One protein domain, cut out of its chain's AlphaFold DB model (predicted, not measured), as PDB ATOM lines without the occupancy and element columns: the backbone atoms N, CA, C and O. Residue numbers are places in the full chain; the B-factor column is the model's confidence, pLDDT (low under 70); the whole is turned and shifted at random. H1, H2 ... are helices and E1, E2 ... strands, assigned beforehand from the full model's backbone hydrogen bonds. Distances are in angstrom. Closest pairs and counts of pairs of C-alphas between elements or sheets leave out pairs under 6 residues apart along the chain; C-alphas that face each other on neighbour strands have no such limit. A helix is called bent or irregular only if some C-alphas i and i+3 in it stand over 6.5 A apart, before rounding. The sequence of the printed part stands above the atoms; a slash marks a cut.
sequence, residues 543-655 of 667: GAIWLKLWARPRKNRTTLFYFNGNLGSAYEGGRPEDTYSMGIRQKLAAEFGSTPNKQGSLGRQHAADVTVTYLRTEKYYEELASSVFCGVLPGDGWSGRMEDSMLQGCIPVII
ATOM      1  N   GLY A 543     165.206 138.562  82.659       64.81
ATOM      2  CA  GLY A 543     164.205 139.466  83.226       64.81
ATOM      3  C   GLY A 543     164.035 139.297  84.736       64.81
ATOM      4  O   GLY A 543     164.146 140.267  85.484       64.81
ATOM      5  N   ALA A 544     163.847 138.063  85.210       63.91
ATOM      6  CA  ALA A 544     163.698 137.785  86.642       63.91
ATOM      7  C   ALA A 544     164.940 138.196  87.461       63.91
ATOM      8  O   ALA A 544     164.829 138.678  88.594       63.91
ATOM      9  N   ILE A 545     166.122 138.041  86.862       65.94
ATOM     10  CA  ILE A 545     167.411 138.352  87.480       65.94
ATOM     11  C   ILE A 545     167.655 139.866  87.493       65.94
ATOM     12  O   ILE A 545     168.017 140.415  88.536       65.94
ATOM     13  N   TRP A 546     167.409 140.560  86.378       68.25
ATOM     14  CA  TRP A 546     167.544 142.017  86.259       68.25
ATOM     15  C   TRP A 546     166.584 142.766  87.174       68.25
ATOM     16  O   TRP A 546     166.981 143.731  87.827       68.25
ATOM     17  N   LEU A 547     165.345 142.283  87.289       79.25
ATOM     18  CA  LEU A 547     164.350 142.826  88.213       79.25
ATOM     19  C   LEU A 547     164.684 142.541  89.684       79.25
ATOM     20  O   LEU A 547     164.008 143.063  90.572       79.25
ATOM     21  N   LYS A 548     165.714 141.722  89.954       82.69
ATOM     22  CA  LYS A 548     166.142 141.301  91.296       82.69
ATOM     23  C   LYS A 548     164.957 140.840  92.140       82.69
ATOM     24  O   LYS A 548     164.841 141.202  93.311       82.69
ATOM     25  N   LEU A 549     164.070 140.042  91.541       83.62
ATOM     26  CA  LEU A 549     162.841 139.583  92.191       83.62
ATOM     27  C   LEU A 549     163.127 138.857  93.516       83.62
ATOM     28  O   LEU A 549     162.423 139.067  94.504       83.62
ATOM     29  N   TRP A 550     164.231 138.109  93.574       83.25
ATOM     30  CA  TRP A 550     164.731 137.468  94.791       83.25
ATOM     31  C   TRP A 550     165.015 138.437  95.948       83.25
ATOM     32  O   TRP A 550     164.841 138.070  97.108       83.25
ATOM     33  N   ALA A 551     165.389 139.684  95.659       86.69
ATOM     34  CA  ALA A 551     165.701 140.707  96.655       86.69
ATOM     35  C   ALA A 551     164.466 141.505  97.119       86.69
ATOM     36  O   ALA A 551     164.601 142.466  97.883       86.69
ATOM     37  N   ARG A 552     163.255 141.148  96.664       89.25
ATOM     38  CA  ARG A 552     162.027 141.866  97.030       89.25
ATOM     39  C   ARG A 552     161.807 141.833  98.557       89.25
ATOM     40  O   ARG A 552     161.756 140.742  99.137       89.25
ATOM     41  N   PRO A 553     161.635 142.999  99.220       90.62
ATOM     42  CA  PRO A 553     161.465 143.069 100.670       90.62
ATOM     43  C   PRO A 553     160.231 142.314 101.162       90.62
ATOM     44  O   PRO A 553     159.184 142.352 100.516       90.62
ATOM     45  N   ARG A 554     160.309 141.736 102.369       88.12
ATOM     46  CA  ARG A 554     159.199 140.995 102.999       88.12
ATOM     47  C   ARG A 554     157.880 141.777 103.039       88.12
ATOM     48  O   ARG A 554     156.836 141.196 102.790       88.12
ATOM     49  N   LYS A 555     157.918 143.091 103.291       91.62
ATOM     50  CA  LYS A 555     156.722 143.961 103.311       91.62
ATOM     51  C   LYS A 555     155.965 144.036 101.975       91.62
ATOM     52  O   LYS A 555     154.798 144.396 101.968       91.62
ATOM     53  N   ASN A 556     156.624 143.699 100.866       91.81
ATOM     54  CA  ASN A 556     156.041 143.687  99.523       91.81
ATOM     55  C   ASN A 556     155.632 142.267  99.082       91.81
ATOM     56  O   ASN A 556     155.267 142.076  97.923       91.81
ATOM     57  N   ARG A 557     155.742 141.268  99.968       94.44
ATOM     58  CA  ARG A 557     155.308 139.890  99.723       94.44
ATOM     59  C   ARG A 557     153.936 139.695 100.365       94.44
ATOM     60  O   ARG A 557     153.844 139.389 101.549       94.44
ATOM     61  N   THR A 558     152.890 139.995  99.602       95.25
ATOM     62  CA  THR A 558     151.495 140.050 100.067       95.25
ATOM     63  C   THR A 558     150.821 138.684 100.129       95.25
ATOM     64  O   THR A 558     149.850 138.529 100.859       95.25
ATOM     65  N   THR A 559     151.317 137.707  99.371       96.75
ATOM     66  CA  THR A 559     150.782 136.345  99.353       96.75
ATOM     67  C   THR A 559     151.547 135.503 100.369       96.75
ATOM     68  O   THR A 559     152.775 135.415 100.316       96.75
ATOM     69  N   LEU A 560     150.852 134.871 101.311       96.94
ATOM     70  CA  LEU A 560     151.466 133.982 102.291       96.94
ATOM     71  C   LEU A 560     151.966 132.702 101.619       96.94
ATOM     72  O   LEU A 560     153.134 132.351 101.785       96.94
ATOM     73  N   PHE A 561     151.106 132.028 100.856       97.69
ATOM     74  CA  PHE A 561     151.426 130.762 100.197       97.69
ATOM     75  C   PHE A 561     150.976 130.751  98.737       97.69
ATOM     76  O   PHE A 561     149.842 131.120  98.437       97.69
ATOM     77  N   TYR A 562     151.841 130.272  97.843       97.06
ATOM     78  CA  TYR A 562     151.557 130.164  96.415       97.06
ATOM     79  C   TYR A 562     151.871 128.774  95.859       97.06
ATOM     80  O   TYR A 562     152.952 128.220  96.068       97.06
ATOM     81  N   PHE A 563     150.938 128.221  95.095       95.94
ATOM     82  CA  PHE A 563     151.128 127.033  94.283       95.94
ATOM     83  C   PHE A 563     150.353 127.157  92.969       95.94
ATOM     84  O   PHE A 563     149.135 127.345  92.965       95.94
ATOM     85  N   ASN A 564     151.063 126.980  91.856       92.94
ATOM     86  CA  ASN A 564     150.479 126.905  90.523       92.94
ATOM     87  C   ASN A 564     150.902 125.602  89.833       92.94
ATOM     88  O   ASN A 564     152.097 125.333  89.638       92.94
ATOM     89  N   GLY A 565     149.936 124.760  89.485       90.38
ATOM     90  CA  GLY A 565     150.194 123.499  88.802       90.38
ATOM     91  C   GLY A 565     148.967 122.608  88.697       90.38
ATOM     92  O   GLY A 565     147.878 122.964  89.119       90.38
ATOM     93  N   ASN A 566     149.152 121.411  88.141       89.75
ATOM     94  CA  ASN A 566     148.060 120.452  87.985       89.75
ATOM     95  C   ASN A 566     147.482 120.047  89.358       89.75
ATOM     96  O   ASN A 566     148.223 119.552  90.209       89.75
ATOM     97  N   LEU A 567     146.178 120.269  89.551       91.94
ATOM     98  CA  LEU A 567     145.438 120.021  90.798       91.94
ATOM     99  C   LEU A 567     144.572 118.744  90.748       91.94
ATOM    100  O   LEU A 567     143.787 118.494  91.662       91.94
ATOM    101  N   GLY A 568     144.725 117.932  89.697       89.31
ATOM    102  CA  GLY A 568     143.999 116.683  89.465       89.31
ATOM    103  C   GLY A 568     142.617 116.845  88.823       89.31
ATOM    104  O   GLY A 568     142.154 117.954  88.562       89.31
ATOM    105  N   SER A 569     141.944 115.719  88.578       90.44
ATOM    106  CA  SER A 569     140.710 115.594  87.772       90.44
ATOM    107  C   SER A 569     139.521 116.461  88.183       90.44
ATOM    108  O   SER A 569     138.630 116.697  87.359       90.44
ATOM    109  N   ALA A 570     139.500 116.953  89.424       90.44
ATOM    110  CA  ALA A 570     138.493 117.899  89.900       90.44
ATOM    111  C   ALA A 570     138.536 119.249  89.154       90.44
ATOM    112  O   ALA A 570     137.553 119.989  89.181       90.44
ATOM    113  N   TYR A 571     139.643 119.559  88.477       91.94
ATOM    114  CA  TYR A 571     139.866 120.795  87.730       91.94
ATOM    115  C   TYR A 571     139.919 120.544  86.221       91.94
ATOM    116  O   TYR A 571     140.160 119.421  85.765       91.94
ATOM    117  N   GLU A 572     139.659 121.586  85.432       88.81
ATOM    118  CA  GLU A 572     139.725 121.499  83.970       88.81
ATOM    119  C   GLU A 572     141.145 121.199  83.489       88.81
ATOM    120  O   GLU A 572     142.112 121.779  83.981       88.81
ATOM    121  N   GLY A 573     141.280 120.240  82.565       82.94
ATOM    122  CA  GLY A 573     142.586 119.741  82.106       82.94
ATOM    123  C   GLY A 573     143.448 119.072  83.195       82.94
ATOM    124  O   GLY A 573     144.623 118.791  82.971       82.94
ATOM    125  N   GLY A 574     142.899 118.832  84.390       84.38
ATOM    126  CA  GLY A 574     143.604 118.182  85.489       84.38
ATOM    127  C   GLY A 574     143.786 116.680  85.262       84.38
ATOM    128  O   GLY A 574     142.905 116.016  84.715       84.38
ATOM    129  N   ARG A 575     144.923 116.133  85.712       82.19
ATOM    130  CA  ARG A 575     145.261 114.719  85.495       82.19
ATOM    131  C   ARG A 575     144.372 113.786  86.325       82.19
ATOM    132  O   ARG A 575     144.123 114.090  87.499       82.19
ATOM    133  N   PRO A 576     143.877 112.678  85.749       79.00
ATOM    134  CA  PRO A 576     143.034 111.735  86.472       79.00
ATOM    135  C   PRO A 576     143.793 110.836  87.443       79.00
ATOM    136  O   PRO A 576     143.190 110.400  88.419       79.00
ATOM    137  N   GLU A 577     145.079 110.580  87.218       78.19
ATOM    138  CA  GLU A 577     145.850 109.613  87.990       78.19
ATOM    139  C   GLU A 577     146.175 110.131  89.398       78.19
ATOM    140  O   GLU A 577     146.866 111.136  89.577       78.19
ATOM    141  N   ASP A 578     145.720 109.413  90.425       69.56
ATOM    142  CA  ASP A 578     146.003 109.708  91.834       69.56
ATOM    143  C   ASP A 578     147.496 109.543  92.173       69.56
ATOM    144  O   ASP A 578     147.984 110.124  93.148       69.56
ATOM    145  N   THR A 579     148.204 108.710  91.399       73.19
ATOM    146  CA  THR A 579     149.646 108.462  91.539       73.19
ATOM    147  C   THR A 579     150.442 109.732  91.270       73.19
ATOM    148  O   THR A 579     151.391 110.013  92.001       73.19
ATOM    149  N   TYR A 580     149.984 110.572  90.334       77.88
ATOM    150  CA  TYR A 580     150.565 111.883  90.087       77.88
ATOM    151  C   TYR A 580     150.524 112.735  91.358       77.88
ATOM    152  O   TYR A 580     149.460 113.018  91.923       77.88
ATOM    153  N   SER A 581     151.694 113.194  91.802       83.56
ATOM    154  CA  SER A 581     151.896 113.935  93.052       83.56
ATOM    155  C   SER A 581     151.492 113.197  94.333       83.56
ATOM    156  O   SER A 581     151.382 113.825  95.388       83.56
ATOM    157  N   MET A 582     151.266 111.879  94.273       82.69
ATOM    158  CA  MET A 582     150.867 111.043  95.413       82.69
ATOM    159  C   MET A 582     149.615 111.560  96.155       82.69
ATOM    160  O   MET A 582     149.526 111.486  97.388       82.69
ATOM    161  N   GLY A 583     148.670 112.160  95.425       84.81
ATOM    162  CA  GLY A 583     147.456 112.769  95.983       84.81
ATOM    163  C   GLY A 583     147.659 114.103  96.724       84.81
ATOM    164  O   GLY A 583     146.689 114.676  97.231       84.81
ATOM    165  N   ILE A 584     148.894 114.613  96.821       88.69
ATOM    166  CA  ILE A 584     149.227 115.804  97.619       88.69
ATOM    167  C   ILE A 584     148.590 117.056  97.013       88.69
ATOM    168  O   ILE A 584     147.978 117.846  97.735       88.69
ATOM    169  N   ARG A 585     148.697 117.243  95.691       91.25
ATOM    170  CA  ARG A 585     148.173 118.443  95.016       91.25
ATOM    171  C   ARG A 585     146.651 118.485  95.040       91.25
ATOM    172  O   ARG A 585     146.077 119.543  95.271       91.25
ATOM    173  N   GLN A 586     146.005 117.334  94.889       91.50
ATOM    174  CA  GLN A 586     144.554 117.179  94.961       91.50
ATOM    175  C   GLN A 586     144.043 117.527  96.361       91.50
ATOM    176  O   GLN A 586     143.061 118.254  96.506       91.50
ATOM    177  N   LYS A 587     144.735 117.059  97.409       91.44
ATOM    178  CA  LYS A 587     144.393 117.402  98.792       91.44
ATOM    179  C   LYS A 587     144.608 118.886  99.075       91.44
ATOM    180  O   LYS A 587     143.723 119.511  99.657       91.44
ATOM    181  N   LEU A 588     145.733 119.456  98.636       93.19
ATOM    182  CA  LEU A 588     145.989 120.893  98.751       93.19
ATOM    183  C   LEU A 588     144.879 121.699  98.066       93.19
ATOM    184  O   LEU A 588     144.378 122.654  98.643       93.19
ATOM    185  N   ALA A 589     144.454 121.286  96.874       94.00
ATOM    186  CA  ALA A 589     143.400 121.952  96.124       94.00
ATOM    187  C   ALA A 589     142.020 121.834  96.787       94.00
ATOM    188  O   ALA A 589     141.254 122.793  96.781       94.00
ATOM    189  N   ALA A 590     141.694 120.681  97.376       94.38
ATOM    190  CA  ALA A 590     140.436 120.487  98.097       94.38
ATOM    191  C   ALA A 590     140.343 121.357  99.365       94.38
ATOM    192  O   ALA A 590     139.254 121.796  99.737       94.38
ATOM    193  N   GLU A 591     141.471 121.606 100.030       95.56
ATOM    194  CA  GLU A 591     141.519 122.444 101.230       95.56
ATOM    195  C   GLU A 591     141.680 123.931 100.891       95.56
ATOM    196  O   GLU A 591     140.940 124.742 101.422       95.56
ATOM    197  N   PHE A 592     142.573 124.308  99.979       96.62
ATOM    198  CA  PHE A 592     142.995 125.703  99.780       96.62
ATOM    199  C   PHE A 592     142.824 126.227  98.347       96.62
ATOM    200  O   PHE A 592     143.310 127.312  98.045       96.62
ATOM    201  N   GLY A 593     142.157 125.485  97.455       96.50
ATOM    202  CA  GLY A 593     141.938 125.882  96.060       96.50
ATOM    203  C   GLY A 593     141.377 127.301  95.924       96.50
ATOM    204  O   GLY A 593     140.315 127.610  96.464       96.50
ATOM    205  N   SER A 594     142.096 128.155  95.195       96.44
ATOM    206  CA  SER A 594     141.746 129.567  94.966       96.44
ATOM    207  C   SER A 594     141.014 129.791  93.648       96.44
ATOM    208  O   SER A 594     140.481 130.870  93.413       96.44
ATOM    209  N   THR A 595     140.964 128.771  92.795       94.19
ATOM    210  CA  THR A 595     140.138 128.747  91.585       94.19
ATOM    211  C   THR A 595     138.997 127.751  91.739       94.19
ATOM    212  O   THR A 595     139.218 126.705  92.350       94.19
ATOM    213  N   PRO A 596     137.802 128.026  91.185       94.38
ATOM    214  CA  PRO A 596     136.703 127.073  91.214       94.38
ATOM    215  C   PRO A 596     137.073 125.750  90.536       94.38
ATOM    216  O   PRO A 596     137.720 125.732  89.487       94.38
ATOM    217  N   ASN A 597     136.655 124.641  91.137       94.38
ATOM    218  CA  ASN A 597     136.689 123.326  90.502       94.38
ATOM    219  C   ASN A 597     135.560 123.186  89.454       94.38
ATOM    220  O   ASN A 597     134.763 124.104  89.254       94.38
ATOM    221  N   LYS A 598     135.436 122.014  88.816       94.38
ATOM    222  CA  LYS A 598     134.364 121.722  87.835       94.38
ATOM    223  C   LYS A 598     132.940 121.866  88.390       94.38
ATOM    224  O   LYS A 598     131.994 122.018  87.627       94.38
ATOM    225  N   GLN A 599     132.772 121.816  89.710       93.69
ATOM    226  CA  GLN A 599     131.500 122.025  90.406       93.69
ATOM    227  C   GLN A 599     131.308 123.485  90.860       93.69
ATOM    228  O   GLN A 599     130.379 123.777  91.609       93.69
ATOM    229  N   GLY A 600     132.188 124.404  90.455       93.88
ATOM    230  CA  GLY A 600     132.115 125.821  90.806       93.88
ATOM    231  C   GLY A 600     132.508 126.144  92.252       93.88
ATOM    232  O   GLY A 600     132.251 127.251  92.714       93.88
ATOM    233  N   SER A 601     133.116 125.206  92.984       94.56
ATOM    234  CA  SER A 601     133.465 125.368  94.403       94.56
ATOM    235  C   SER A 601     134.947 125.695  94.609       94.56
ATOM    236  O   SER A 601     135.806 125.137  93.924       94.56
ATOM    237  N   LEU A 602     135.242 126.563  95.583       96.38
ATOM    238  CA  LEU A 602     136.596 126.826  96.090       96.38
ATOM    239  C   LEU A 602     137.008 125.796  97.159       96.38
ATOM    240  O   LEU A 602     136.194 124.985  97.609       96.38
ATOM    241  N   GLY A 603     138.275 125.837  97.579       95.88
ATOM    242  CA  GLY A 603     138.778 125.024  98.687       95.88
ATOM    243  C   GLY A 603     138.072 125.328 100.015       95.88
ATOM    244  O   GLY A 603     137.673 126.463 100.278       95.88
ATOM    245  N   ARG A 604     137.942 124.313 100.880       96.69
ATOM    246  CA  ARG A 604     137.230 124.394 102.179       96.69
ATOM    247  C   ARG A 604     137.729 125.507 103.104       96.69
ATOM    248  O   ARG A 604     136.957 126.063 103.874       96.69
ATOM    249  N   GLN A 605     139.023 125.775 103.044       96.12
ATOM    250  CA  GLN A 605     139.783 126.734 103.835       96.12
ATOM    251  C   GLN A 605     140.406 127.801 102.923       96.12
ATOM    252  O   GLN A 605     141.512 128.275 103.177       96.12
ATOM    253  N   HIS A 606     139.726 128.155 101.827       94.19
ATOM    254  CA  HIS A 606     140.166 129.233 100.950       94.19
ATOM    255  C   HIS A 606     140.448 130.517 101.748       94.19
ATOM    256  O   HIS A 606     139.639 130.942 102.574       94.19
ATOM    257  N   ALA A 607     141.593 131.139 101.472       95.56
ATOM    258  CA  ALA A 607     142.040 132.371 102.105       95.56
ATOM    259  C   ALA A 607     142.591 133.335 101.048       95.56
ATOM    260  O   ALA A 607     143.180 132.906 100.057       95.56
ATOM    261  N   ALA A 608     142.409 134.640 101.266       94.31
ATOM    262  CA  ALA A 608     142.769 135.669 100.288       94.31
ATOM    263  C   ALA A 608     144.286 135.785 100.045       94.31
ATOM    264  O   ALA A 608     144.712 136.171  98.959       94.31
ATOM    265  N   ASP A 609     145.106 135.445 101.040       96.12
ATOM    266  CA  ASP A 609     146.569 135.442 100.979       96.12
ATOM    267  C   ASP A 609     147.155 134.065 100.618       96.12
ATOM    268  O   ASP A 609     148.375 133.884 100.631       96.12
ATOM    269  N   VAL A 610     146.313 133.095 100.250       97.38
ATOM    270  CA  VAL A 610     146.718 131.764  99.790       97.38
ATOM    271  C   VAL A 610     146.252 131.563  98.351       97.38
ATOM    272  O   VAL A 610     145.066 131.619  98.036       97.38
ATOM    273  N   THR A 611     147.202 131.308  97.455       97.31
ATOM    274  CA  THR A 611     146.941 131.041  96.038       97.31
ATOM    275  C   THR A 611     147.270 129.592  95.708       97.31
ATOM    276  O   THR A 611     148.435 129.209  95.696       97.31
ATOM    277  N   VAL A 612     146.255 128.781  95.412       96.88
ATOM    278  CA  VAL A 612     146.395 127.417  94.883       96.88
ATOM    279  C   VAL A 612     145.566 127.320  93.609       96.88
ATOM    280  O   VAL A 612     144.337 127.324  93.664       96.88
ATOM    281  N   THR A 613     146.223 127.256  92.454       95.06
ATOM    282  CA  THR A 613     145.549 127.302  91.150       95.06
ATOM    283  C   THR A 613     146.179 126.366  90.122       95.06
ATOM    284  O   THR A 613     147.343 125.985  90.234       95.06
ATOM    285  N   TYR A 614     145.394 125.986  89.116       92.19
ATOM    286  CA  TYR A 614     145.851 125.266  87.926       92.19
ATOM    287  C   TYR A 614     145.991 126.178  86.698       92.19
ATOM    288  O   TYR A 614     146.485 125.738  85.659       92.19
ATOM    289  N   LEU A 615     145.538 127.432  86.798       91.69
ATOM    290  CA  LEU A 615     145.539 128.376  85.688       91.69
ATOM    291  C   LEU A 615     146.949 128.919  85.469       91.69
ATOM    292  O   LEU A 615     147.546 129.519  86.363       91.69
ATOM    293  N   ARG A 616     147.479 128.728  84.259       86.94
ATOM    294  CA  ARG A 616     148.767 129.306  83.856       86.94
ATOM    295  C   ARG A 616     148.656 130.838  83.809       86.94
ATOM    296  O   ARG A 616     147.621 131.375  83.425       86.94
ATOM    297  N   THR A 617     149.731 131.524  84.184       87.06
ATOM    298  CA  THR A 617     149.828 132.993  84.212       87.06
ATOM    299  C   THR A 617     151.111 133.443  83.522       87.06
ATOM    300  O   THR A 617     152.166 132.834  83.699       87.06
ATOM    301  N   GLU A 618     151.045 134.532  82.758       86.56
ATOM    302  CA  GLU A 618     152.233 135.178  82.179       86.56
ATOM    303  C   GLU A 618     153.074 135.899  83.248       86.56
ATOM    304  O   GLU A 618     154.251 136.182  83.037       86.56
ATOM    305  N   LYS A 619     152.496 136.155  84.430       88.56
ATOM    306  CA  LYS A 619     153.146 136.832  85.565       88.56
ATOM    307  C   LYS A 619     153.680 135.864  86.618       88.56
ATOM    308  O   LYS A 619     153.953 136.271  87.745       88.56
ATOM    309  N   TYR A 620     153.865 134.594  86.261       89.12
ATOM    310  CA  TYR A 620     154.262 133.526  87.183       89.12
ATOM    311  C   TYR A 620     155.442 133.906  88.095       89.12
ATOM    312  O   TYR A 620     155.355 133.776  89.315       89.12
ATOM    313  N   TYR A 621     156.525 134.458  87.540       89.19
ATOM    314  CA  TYR A 621     157.686 134.856  88.344       89.19
ATOM    315  C   TYR A 621     157.420 136.052  89.269       89.19
ATOM    316  O   TYR A 621     157.992 136.119  90.356       89.19
ATOM    317  N   GLU A 622     156.560 136.991  88.873       90.81
ATOM    318  CA  GLU A 622     156.169 138.116  89.729       90.81
ATOM    319  C   GLU A 622     155.295 137.655  90.895       90.81
ATOM    320  O   GLU A 622     155.469 138.155  92.009       90.81
ATOM    321  N   GLU A 623     154.401 136.696  90.643       93.31
ATOM    322  CA  GLU A 623     153.531 136.072  91.644       93.31
ATOM    323  C   GLU A 623     154.343 135.250  92.659       93.31
ATOM    324  O   GLU A 623     154.131 135.361  93.868       93.31
ATOM    325  N   LEU A 624     155.351 134.496  92.206       93.19
ATOM    326  CA  LEU A 624     156.314 133.852  93.107       93.19
ATOM    327  C   LEU A 624     157.073 134.896  93.941       93.19
ATOM    328  O   LEU A 624     157.228 134.751  95.153       93.19
ATOM    329  N   ALA A 625     157.510 135.992  93.320       93.25
ATOM    330  CA  ALA A 625     158.244 137.053  94.004       93.25
ATOM    331  C   ALA A 625     157.385 137.866  94.986       93.25
ATOM    332  O   ALA A 625     157.922 138.468  95.917       93.25
ATOM    333  N   SER A 626     156.064 137.936  94.795       94.81
ATOM    334  CA  SER A 626     155.120 138.525  95.755       94.81
ATOM    335  C   SER A 626     154.689 137.548  96.851       94.81
ATOM    336  O   SER A 626     153.931 137.941  97.738       94.81
ATOM    337  N   SER A 627     155.191 136.314  96.830       96.69
ATOM    338  CA  SER A 627     154.837 135.271  97.790       96.69
ATOM    339  C   SER A 627     155.917 135.066  98.852       96.69
ATOM    340  O   SER A 627     157.110 135.268  98.602       96.69
ATOM    341  N   VAL A 628     155.507 134.700 100.069       96.25
ATOM    342  CA  VAL A 628     156.420 134.349 101.170       96.25
ATOM    343  C   VAL A 628     156.847 132.889 101.050       96.25
ATOM    344  O   VAL A 628     158.045 132.607 101.038       96.25
ATOM    345  N   PHE A 629     155.880 131.979 100.928       97.12
ATOM    346  CA  PHE A 629     156.086 130.539 100.803       97.12
ATOM    347  C   PHE A 629     155.563 130.025  99.461       97.12
ATOM    348  O   PHE A 629     154.480 130.412  99.028       97.12
ATOM    349  N   CYS A 630     156.304 129.124  98.818       96.38
ATOM    350  CA  CYS A 630     155.918 128.546  97.533       96.38
ATOM    351  C   CYS A 630     155.942 127.023  97.593       96.38
ATOM    352  O   CYS A 630     156.930 126.418  98.006       96.38
ATOM    353  N   GLY A 631     154.840 126.395  97.193       94.75
ATOM    354  CA  GLY A 631     154.693 124.946  97.216       94.75
ATOM    355  C   GLY A 631     155.603 124.259  96.198       94.75
ATOM    356  O   GLY A 631     155.448 124.427  94.989       94.75
ATOM    357  N   VAL A 632     156.500 123.406  96.684       91.44
ATOM    358  CA  VAL A 632     157.335 122.514  95.873       91.44
ATOM    359  C   VAL A 632     156.806 121.097  96.060       91.44
ATOM    360  O   VAL A 632     157.253 120.337  96.920       91.44
ATOM    361  N   LEU A 633     155.772 120.778  95.283       88.81
ATOM    362  CA  LEU A 633     155.037 119.518  95.385       88.81
ATOM    363  C   LEU A 633     155.426 118.579  94.243       88.81
ATOM    364  O   LEU A 633     155.486 119.050  93.099       88.81
ATOM    365  N   PRO A 634     155.631 117.277  94.514       83.62
ATOM    366  CA  PRO A 634     156.020 116.285  93.513       83.62
ATOM    367  C   PRO A 634     155.013 116.221  92.363       83.62
ATOM    368  O   PRO A 634     153.854 116.611  92.526       83.62
ATOM    369  N   GLY A 635     155.478 115.817  91.185       82.12
ATOM    370  CA  GLY A 635     154.654 115.499  90.017       82.12
ATOM    371  C   GLY A 635     154.704 113.999  89.761       82.12
ATOM    372  O   GLY A 635     154.340 113.223  90.645       82.12
ATOM    373  N   ASP A 636     155.206 113.617  88.590       78.75
ATOM    374  CA  ASP A 636     155.691 112.264  88.307       78.75
ATOM    375  C   ASP A 636     157.058 112.098  88.974       78.75
ATOM    376  O   ASP A 636     158.095 112.177  88.342       78.75
ATOM    377  N   GLY A 637     157.077 112.024  90.298       78.00
ATOM    378  CA  GLY A 637     158.311 112.120  91.063       78.00
ATOM    379  C   GLY A 637     158.708 113.565  91.390       78.00
ATOM    380  O   GLY A 637     157.987 114.256  92.121       78.00
ATOM    381  N   TRP A 638     159.864 114.038  90.920       78.62
ATOM    382  CA  TRP A 638     160.422 115.348  91.293       78.62
ATOM    383  C   TRP A 638     159.609 116.568  90.785       78.62
ATOM    384  O   TRP A 638     158.686 116.466  89.979       78.62
ATOM    385  N   SER A 639     159.896 117.762  91.326       81.50
ATOM    386  CA  SER A 639     159.231 119.023  90.978       81.50
ATOM    387  C   SER A 639     160.229 120.132  90.665       81.50
ATOM    388  O   SER A 639     160.854 120.676  91.574       81.50
ATOM    389  N   GLY A 640     160.255 120.574  89.407       80.75
ATOM    390  CA  GLY A 640     161.045 121.729  88.949       80.75
ATOM    391  C   GLY A 640     160.614 123.092  89.449       80.75
ATOM    392  O   GLY A 640     160.937 124.093  88.827       80.75
ATOM    393  N   ARG A 641     159.847 123.159  90.535       86.62
ATOM    394  CA  ARG A 641     159.418 124.421  91.151       86.62
ATOM    395  C   ARG A 641     160.374 124.900  92.234       86.62
ATOM    396  O   ARG A 641     160.237 126.034  92.690       86.62
ATOM    397  N   MET A 642     161.306 124.054  92.676       87.31
ATOM    398  CA  MET A 642     162.263 124.427  93.716       87.31
ATOM    399  C   MET A 642     163.125 125.602  93.256       87.31
ATOM    400  O   MET A 642     163.222 126.608  93.957       87.31
ATOM    401  N   GLU A 643     163.667 125.508  92.048       84.69
ATOM    402  CA  GLU A 643     164.514 126.527  91.438       84.69
ATOM    403  C   GLU A 643     163.723 127.809  91.177       84.69
ATOM    404  O   GLU A 643     164.200 128.882  91.530       84.69
ATOM    405  N   ASP A 644     162.491 127.706  90.661       87.00
ATOM    406  CA  ASP A 644     161.609 128.870  90.463       87.00
ATOM    407  C   ASP A 644     161.254 129.551  91.797       87.00
ATOM    408  O   ASP A 644     161.078 130.757  91.879       87.00
ATOM    409  N   SER A 645     161.137 128.800  92.891       89.50
ATOM    410  CA  SER A 645     160.885 129.416  94.197       89.50
ATOM    411  C   SER A 645     162.125 130.184  94.661       89.50
ATOM    412  O   SER A 645     162.049 131.363  95.017       89.50
ATOM    413  N   MET A 646     163.292 129.535  94.592       86.31
ATOM    414  CA  MET A 646     164.565 130.088  95.053       86.31
ATOM    415  C   MET A 646     165.011 131.310  94.239       86.31
ATOM    416  O   MET A 646     165.393 132.325  94.827       86.31
ATOM    417  N   LEU A 647     164.924 131.255  92.907       84.25
ATOM    418  CA  LEU A 647     165.342 132.333  92.000       84.25
ATOM    419  C   LEU A 647     164.473 133.601  92.130       84.25
ATOM    420  O   LEU A 647     164.915 134.695  91.772       84.25
ATOM    421  N   GLN A 648     163.271 133.485  92.699       89.50
ATOM    422  CA  GLN A 648     162.334 134.583  92.954       89.50
ATOM    423  C   GLN A 648     162.276 134.952  94.454       89.50
ATOM    424  O   GLN A 648     161.521 135.835  94.879       89.50
ATOM    425  N   GLY A 649     163.124 134.329  95.282       88.56
ATOM    426  CA  GLY A 649     163.234 134.584  96.723       88.56
ATOM    427  C   GLY A 649     162.008 134.148  97.525       88.56
ATOM    428  O   GLY A 649     161.800 134.634  98.635       88.56
ATOM    429  N   CYS A 650     161.176 133.278  96.955       92.62
ATOM    430  CA  CYS A 650     160.082 132.633  97.660       92.62
ATOM    431  C   CYS A 650     160.613 131.419  98.428       92.62
ATOM    432  O   CYS A 650     161.381 130.625  97.883       92.62
ATOM    433  N   ILE A 651     160.217 131.251  99.690       94.31
ATOM    434  CA  ILE A 651     160.714 130.155 100.523       94.31
ATOM    435  C   ILE A 651     160.073 128.844 100.039       94.31
ATOM    436  O   ILE A 651     158.850 128.704 100.145       94.31
ATOM    437  N   PRO A 652     160.852 127.877  99.518       93.56
ATOM    438  CA  PRO A 652     160.295 126.625  99.031       93.56
ATOM    439  C   PRO A 652     159.741 125.793 100.195       93.56
ATOM    440  O   PRO A 652     160.437 125.511 101.169       93.56
ATOM    441  N   VAL A 653     158.486 125.366 100.074       93.50
ATOM    442  CA  VAL A 653     157.819 124.439 100.995       93.50
ATOM    443  C   VAL A 653     157.729 123.080 100.318       93.50
ATOM    444  O   VAL A 653     156.884 122.853  99.452       93.50
ATOM    445  N   ILE A 654     158.621 122.176 100.713       87.25
ATOM    446  CA  ILE A 654     158.712 120.826 100.156       87.25
ATOM    447  C   ILE A 654     157.756 119.904 100.919       87.25
ATOM    448  O   ILE A 654     157.881 119.737 102.132       87.25
ATOM    449  N   ILE A 655     156.813 119.275 100.210       83.75
ATOM    450  CA  ILE A 655     155.882 118.290 100.784       83.75
ATOM    451  C   ILE A 655     155.964 117.005  99.966       83.75
ATOM    452  O   ILE A 655     155.593 116.989  98.799       83.75
TER     453      ILE A 655
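Overview. This is residues 543 to 655 of the 667 residues of the protein "EGF-like domain-containing protein" of Sorghum bicolor (UniProt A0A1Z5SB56). A sheet of four parallel strands, in the order E2 E1 E3 E4, is the middle of three layers, with H2 over one face and H3 and H4 over the other; short H1 lies away from the sheet at one end. The 113 printed residues run H1 E1 H2 E2 H3 E3 H4 E4, four named helices and four named strands, mixed in class, with under half of the residues in them. The whole is compact, radius of gyration of the C-alphas 13.8 A, spanning 39 by 29 by 23 A.

Arrangement. Start at H1, residues 543 to 546; its Ala 544 is close but not clearly touching H3, residues 620 to 625, at 6.9 A from Tyr 621 between closest C-alphas. E1, residues 559 to 564, and E2, residues 610 to 613, are parallel neighbours, with N 611 and O 561 within hydrogen-bond range at 2.8 A. H2, residues 580 to 592, is over both, slantwise, at a height over the sheet of 10.2 A; its closest C-alphas to E2 are Phe 592 and Val 612, 6.2 A. H3 is over E1 on the opposite face, Leu 624 closest to Tyr 562, C-alphas 6.9 A apart. E3, residues 627 to 632, pairs with E1 at N 629 and O 560, 2.9 A, and with E4, residues 651 to 654, at N 653 and O 630, 2.8 A. H4, residues 641 to 647, is over E3, along the strands, and only just touches H3, with 3 pairs of C-alphas within 8 A, closest Leu 624 and Ser 645, 6.5 A. E1, H2, E2 and E3, H4, E4 are strand-helix-strand units, two parallel neighbour strands with a helix between; E2, H3, E3 is a split one, with E1 between E2 and E3 in the sheet; the crossovers of these three units are right-handed. Every O i to N i+4 pair is within hydrogen-bond range in H3 and H4, but 6 of 9 in H2, and H1 is too short for one.

Along the chain. Find C-alpha 543 at (164.205, 139.466, 83.226), where H1 begins. H2 runs 18.5 A from (150.565, 111.883, 90.087) and is irregular, C-alphas 582 and 585 being 7.9 A apart; E1 is 12.9 A and E3 13.1 A. E4 ends at C-alpha 654, (158.712, 120.826, 100.156).

Size, cuts and confidence. The farthest C-alphas, of Trp 546 and Gln 599, are 41.4 A apart. The printed part has no cut; the links H1 to E1, E1 to H2 and H2 to E2 are long. Confidence is under 70 at residues 543 to 546 and 578.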